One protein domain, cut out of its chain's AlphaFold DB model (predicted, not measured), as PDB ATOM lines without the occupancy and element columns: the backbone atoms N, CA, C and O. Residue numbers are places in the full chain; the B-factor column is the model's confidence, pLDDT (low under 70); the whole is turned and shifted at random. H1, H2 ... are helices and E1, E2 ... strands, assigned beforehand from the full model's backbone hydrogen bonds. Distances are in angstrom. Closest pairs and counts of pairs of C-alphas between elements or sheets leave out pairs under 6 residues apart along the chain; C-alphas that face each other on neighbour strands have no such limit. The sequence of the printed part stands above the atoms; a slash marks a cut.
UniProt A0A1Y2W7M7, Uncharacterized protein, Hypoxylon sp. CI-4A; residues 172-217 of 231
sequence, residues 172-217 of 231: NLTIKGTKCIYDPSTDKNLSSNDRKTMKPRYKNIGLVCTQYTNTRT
ATOM      1  N   ASN A 172     164.495 169.202  82.298       78.19
ATOM      2  CA  ASN A 172     164.564 167.784  82.654       78.19
ATOM      3  C   ASN A 172     163.479 166.936  81.974       78.19
ATOM      4  O   ASN A 172     163.441 165.720  82.162       78.19
ATOM      5  N   LEU A 173     162.599 167.540  81.167       75.38
ATOM      6  CA  LEU A 173     161.592 166.785  80.431       75.38
ATOM      7  C   LEU A 173     162.241 165.939  79.334       75.38
ATOM      8  O   LEU A 173     162.701 166.435  78.305       75.38
ATOM      9  N   THR A 174     162.177 164.624  79.524       78.00
ATOM     10  CA  THR A 174     162.619 163.621  78.552       78.00
ATOM     11  C   THR A 174     161.751 163.590  77.294       78.00
ATOM     12  O   THR A 174     162.115 162.946  76.327       78.00
ATOM     13  N   ILE A 175     160.588 164.243  77.254       80.25
ATOM     14  CA  ILE A 175     159.746 164.307  76.051       80.25
ATOM     15  C   ILE A 175     159.632 165.767  75.632       80.25
ATOM     16  O   ILE A 175     159.057 166.592  76.336       80.25
ATOM     17  N   LYS A 176     160.169 166.086  74.451       84.19
ATOM     18  CA  LYS A 176     160.107 167.432  73.866       84.19
ATOM     19  C   LYS A 176     158.760 167.704  73.191       84.19
ATOM     20  O   LYS A 176     158.361 168.863  73.068       84.19
ATOM     21  N   GLY A 177     158.060 166.652  72.768       88.38
ATOM     22  CA  GLY A 177     156.714 166.739  72.201       88.38
ATOM     23  C   GLY A 177     156.231 165.422  71.598       88.38
ATOM     24  O   GLY A 177     156.897 164.395  71.705       88.38
ATOM     25  N   THR A 178     155.083 165.463  70.928       93.50
ATOM     26  CA  THR A 178     154.465 164.322  70.237       93.50
ATOM     27  C   THR A 178     154.197 164.692  68.782       93.50
ATOM     28  O   THR A 178     153.578 165.724  68.534       93.50
ATOM     29  N   LYS A 179     154.630 163.870  67.818       94.25
ATOM     30  CA  LYS A 179     154.253 164.033  66.401       94.25
ATOM     31  C   LYS A 179     153.296 162.940  65.954       94.25
ATOM     32  O   LYS A 179     153.456 161.790  66.358       94.25
ATOM     33  N   CYS A 180     152.337 163.290  65.101       96.06
ATOM     34  CA  CYS A 180     151.542 162.304  64.376       96.06
ATOM     35  C   CYS A 180     152.466 161.571  63.391       96.06
ATOM     36  O   CYS A 180     153.207 162.215  62.651       96.06
ATOM     37  N   ILE A 181     152.479 160.241  63.436       96.94
ATOM     38  CA  ILE A 181     153.242 159.389  62.508       96.94
ATOM     39  C   ILE A 181     152.347 158.718  61.472       96.94
ATOM     40  O   ILE A 181     152.844 158.277  60.445       96.94
ATOM     41  N   TYR A 182     151.053 158.619  61.754       97.62
ATOM     42  CA  TYR A 182     150.086 158.038  60.843       97.62
ATOM     43  C   TYR A 182     148.718 158.650  61.095       97.62
ATOM     44  O   TYR A 182     148.245 158.646  62.233       97.62
ATOM     45  N   ASP A 183     148.091 159.137  60.032       96.62
ATOM     46  CA  ASP A 183     146.747 159.695  60.058       96.62
ATOM     47  C   ASP A 183     145.858 158.943  59.050       96.62
ATOM     48  O   ASP A 183     145.969 159.190  57.842       96.62
ATOM     49  N   PRO A 184     144.958 158.054  59.524       97.44
ATOM     50  CA  PRO A 184     144.024 157.318  58.671       97.44
ATOM     51  C   PRO A 184     143.163 158.228  57.786       97.44
ATOM     52  O   PRO A 184     142.736 157.833  56.704       97.44
ATOM     53  N   SER A 185     142.914 159.474  58.198       94.81
ATOM     54  CA  SER A 185     142.118 160.411  57.405       94.81
ATOM     55  C   SER A 185     142.834 160.872  56.130       94.81
ATOM     56  O   SER A 185     142.169 161.312  55.195       94.81
ATOM     57  N   THR A 186     144.156 160.712  56.047       95.31
ATOM     58  CA  THR A 186     144.966 161.103  54.881       95.31
ATOM     59  C   THR A 186     145.373 159.927  53.993       95.31
ATOM     60  O   THR A 186     145.802 160.134  52.857       95.31
ATOM     61  N   ASP A 187     145.208 158.697  54.482       94.50
ATOM     62  CA  ASP A 187     145.569 157.485  53.757       94.50
ATOM     63  C   ASP A 187     144.505 157.133  52.705       94.50
ATOM     64  O   ASP A 187     143.353 156.839  53.030       94.50
ATOM     65  N   LYS A 188     144.893 157.176  51.426       95.00
ATOM     66  CA  LYS A 188     144.018 156.838  50.291       95.00
ATOM     67  C   LYS A 188     143.898 155.329  50.060       95.00
ATOM     68  O   LYS A 188     143.021 154.918  49.311       95.00
ATOM     69  N   ASN A 189     144.763 154.525  50.682       95.56
ATOM     70  CA  ASN A 189     144.748 153.067  50.542       95.56
ATOM     71  C   ASN A 189     143.744 152.398  51.491       95.56
ATOM     72  O   ASN A 189     143.468 151.210  51.354       95.56
ATOM     73  N   LEU A 190     143.200 153.146  52.455       92.56
ATOM     74  CA  LEU A 190     142.167 152.658  53.361       92.56
ATOM     75  C   LEU A 190     140.762 152.890  52.797       92.56
ATOM     76  O   LEU A 190     140.459 153.945  52.231       92.56
ATOM     77  N   SER A 191     139.869 151.930  53.048       95.62
ATOM     78  CA  SER A 191     138.448 152.084  52.743       95.62
ATOM     79  C   SER A 191     137.821 153.198  53.595       95.62
ATOM     80  O   SER A 191     138.264 153.500  54.706       95.62
ATOM     81  N   SER A 192     136.751 153.823  53.100       93.12
ATOM     82  CA  SER A 192     136.063 154.903  53.825       93.12
ATOM     83  C   SER A 192     135.494 154.464  55.180       93.12
ATOM     84  O   SER A 192     135.328 155.306  56.065       93.12
ATOM     85  N   ASN A 193     135.204 153.171  55.351       93.75
ATOM     86  CA  ASN A 193     134.746 152.599  56.614       93.75
ATOM     87  C   ASN A 193     135.918 152.470  57.603       93.75
ATOM     88  O   ASN A 193     135.841 152.984  58.719       93.75
ATOM     89  N   ASP A 194     137.051 151.928  57.152       94.19
ATOM     90  CA  ASP A 194     138.242 151.747  57.995       94.19
ATOM     91  C   ASP A 194     138.845 153.082  58.449       94.19
ATOM     92  O   ASP A 194     139.268 153.236  59.597       94.19
ATOM     93  N   ARG A 195     138.811 154.104  57.585       94.88
ATOM     94  CA  ARG A 195     139.285 155.457  57.926       94.88
ATOM     95  C   ARG A 195     138.509 156.095  59.079       94.88
ATOM     96  O   ARG A 195     139.073 156.918  59.794       94.88
ATOM     97  N   LYS A 196     137.228 155.745  59.261       94.81
ATOM     98  CA  LYS A 196     136.376 156.279  60.342       94.81
ATOM     99  C   LYS A 196     136.590 155.555  61.669       94.81
ATOM    100  O   LYS A 196     136.343 156.140  62.720       94.81
ATOM    101  N   THR A 197     137.008 154.292  61.627       96.12
ATOM    102  CA  THR A 197     137.185 153.452  62.820       96.12
ATOM    103  C   THR A 197     138.615 153.505  63.360       96.12
ATOM    104  O   THR A 197     138.821 153.371  64.569       96.12
ATOM    105  N   MET A 198     139.609 153.746  62.500       96.31
ATOM    106  CA  MET A 198     141.009 153.853  62.901       96.31
ATOM    107  C   MET A 198     141.358 155.199  63.549       96.31
ATOM    108  O   MET A 198     140.880 156.261  63.160       96.31
ATOM    109  N   LYS A 199     142.269 155.157  64.531       97.19
ATOM    110  CA  LYS A 199     142.778 156.341  65.238       97.19
ATOM    111  C   LYS A 199     144.150 156.766  64.702       97.19
ATOM    112  O   LYS A 199     144.970 155.892  64.404       97.19
ATOM    113  N   PRO A 200     144.451 158.077  64.654       97.81
ATOM    114  CA  PRO A 200     145.796 158.547  64.361       97.81
ATOM    115  C   PRO A 200     146.817 158.003  65.364       97.81
ATOM    116  O   PRO A 200     146.545 157.886  66.564       97.81
ATOM    117  N   ARG A 201     148.010 157.663  64.873       97.19
ATOM    118  CA  ARG A 201     149.118 157.165  65.692       97.19
ATOM    119  C   ARG A 201     150.123 158.279  65.912       97.19
ATOM    120  O   ARG A 201     150.508 158.978  64.978       97.19
ATOM    121  N   TYR A 202     150.617 158.381  67.139       97.19
ATOM    122  CA  TYR A 202     151.573 159.406  67.542       97.19
ATOM    123  C   TYR A 202     152.861 158.776  68.066       97.19
ATOM    124  O   TYR A 202     152.855 157.678  68.623       97.19
ATOM    125  N   LYS A 203     153.979 159.484  67.891       94.25
ATOM    126  CA  LYS A 203     155.289 159.123  68.435       94.25
ATOM    127  C   LYS A 203     155.860 160.294  69.221       94.25
ATOM    128  O   LYS A 203     155.884 161.431  68.742       94.25
ATOM    129  N   ASN A 204     156.359 159.994  70.412       91.94
ATOM    130  CA  ASN A 204     157.044 160.962  71.255       91.94
ATOM    131  C   ASN A 204     158.396 161.328  70.627       91.94
ATOM    132  O   ASN A 204     159.147 160.460  70.177       91.94
ATOM    133  N   ILE A 205     158.703 162.618  70.599       86.69
ATOM    134  CA  ILE A 205     159.985 163.172  70.169       86.69
ATOM    135  C   ILE A 205     160.748 163.608  71.412       86.69
ATOM    136  O   ILE A 205     160.187 164.204  72.333       86.69
ATOM    137  N   GLY A 206     162.056 163.377  71.393       77.75
ATOM    138  CA  GLY A 206     162.965 163.930  72.386       77.75
ATOM    139  C   GLY A 206     163.246 163.026  73.573       77.75
ATOM    140  O   GLY A 206     163.926 163.517  74.462       77.75
ATOM    141  N   LEU A 207     162.800 161.756  73.543       69.06
ATOM    142  CA  LEU A 207     163.223 160.692  74.465       69.06
ATOM    143  C   LEU A 207     164.742 160.521  74.398       69.06
ATOM    144  O   LEU A 207     165.258 159.665  73.685       69.06
ATOM    145  N   VAL A 208     165.466 161.360  75.134       62.97
ATOM    146  CA  VAL A 208     166.852 161.092  75.484       62.97
ATOM    147  C   VAL A 208     166.767 160.056  76.590       62.97
ATOM    148  O   VAL A 208     166.474 160.384  77.735       62.97
ATOM    149  N   CYS A 209     166.932 158.783  76.241       51.03
ATOM    150  CA  CYS A 209     167.159 157.751  77.237       51.03
ATOM    151  C   CYS A 209     168.490 158.090  77.914       51.03
ATOM    152  O   CYS A 209     169.556 157.712  77.437       51.03
ATOM    153  N   THR A 210     168.454 158.872  78.993       50.59
ATOM    154  CA  THR A 210     169.563 158.929  79.938       50.59
ATOM    155  C   THR A 210     169.566 157.584  80.640       50.59
ATOM    156  O   THR A 210     168.966 157.426  81.703       50.59
ATOM    157  N   GLN A 211     170.178 156.588  79.998       48.00
ATOM    158  CA  GLN A 211     170.620 155.388  80.688       48.00
ATOM    159  C   GLN A 211     171.514 155.880  81.820       48.00
ATOM    160  O   GLN A 211     172.572 156.462  81.578       48.00
ATOM    161  N   TYR A 212     171.057 155.717  83.058       41.72
ATOM    162  CA  TYR A 212     171.859 155.994  84.237       41.72
ATOM    163  C   TYR A 212     172.919 154.890  84.319       41.72
ATOM    164  O   TYR A 212     172.768 153.910  85.043       41.72
ATOM    165  N   THR A 213     173.976 154.992  83.512       45.59
ATOM    166  CA  THR A 213     175.151 154.135  83.656       45.59
ATOM    167  C   THR A 213     175.905 154.635  84.876       45.59
ATOM    168  O   THR A 213     176.771 155.507  84.796       45.59
ATOM    169  N   ASN A 214     175.529 154.108  86.040       46.06
ATOM    170  CA  ASN A 214     176.452 154.059  87.156       46.06
ATOM    171  C   ASN A 214     177.662 153.232  86.694       46.06
ATOM    172  O   ASN A 214     177.495 152.174  86.091       46.06
ATOM    173  N   THR A 215     178.852 153.741  86.998       46.72
ATOM    174  CA  THR A 215     180.197 153.238  86.687       46.72
ATOM    175  C   THR A 215     180.819 153.718  85.370       46.72
ATOM    176  O   THR A 215     180.347 153.473  84.266       46.72
ATOM    177  N   ARG A 216     181.929 154.453  85.555       49.47
ATOM    178  CA  ARG A 216     183.022 154.710  84.608       49.47
ATOM    179  C   ARG A 216     183.056 153.672  83.485       49.47
ATOM    180  O   ARG A 216     183.319 152.514  83.789       49.47
ATOM    181  N   THR A 217     182.899 154.098  82.233       47.03
ATOM    182  CA  THR A 217     183.761 153.773  81.072       47.03
ATOM    183  C   THR A 217     183.045 154.179  79.775       47.03
ATOM    184  O   THR A 217     181.886 153.845  79.576       47.03
TER     185      THR A 217
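What this domain is: This is residues 172 to 217 of the 231 residues of an uncharacterized protein of Hypoxylon sp. CI-4A (UniProt A0A1Y2W7M7). With little regular structure, this is a thin rod: two short paired strands, E1 and E2, a loop with small helix H1 at one end, and a tail whose residues 211 to 217 stick out at the other. The printed part has 46 residues, with E1, H1 and E2 in that order, a mixed class holding only 17 residues. It is extended, with a radius of gyration of the C-alphas of 17.7 A and spans of 56 by 19 by 14 A.

How they stand to each other: Look first at E1, residues 177 to 182, and E2, residues 201 to 205: they are antiparallel neighbours at 145 degrees. There N 179 and O 203 are 2.9 A apart, and N 201 and O 182 2.8 A, within hydrogen-bond range. In H1, residues 192 to 197, 1 of 2 O i to N i+4 pairs is within range.

Where its parts are: Find C-alpha 177 at (156.714, 166.739, 72.201); from there E1 runs 15.8 A. H1 spans 9.2 A. E2 runs 13.2 A to C-alpha 205 at (159.985, 163.172, 70.169).

The domain as a whole: The C-alphas farthest apart, Ser 192 and Arg 216, are 56.1 A apart. The printed part has no cut; the link E1 to H1 is short, H1 to E2 tight. Residues 207 to 217 have pLDDT under 70.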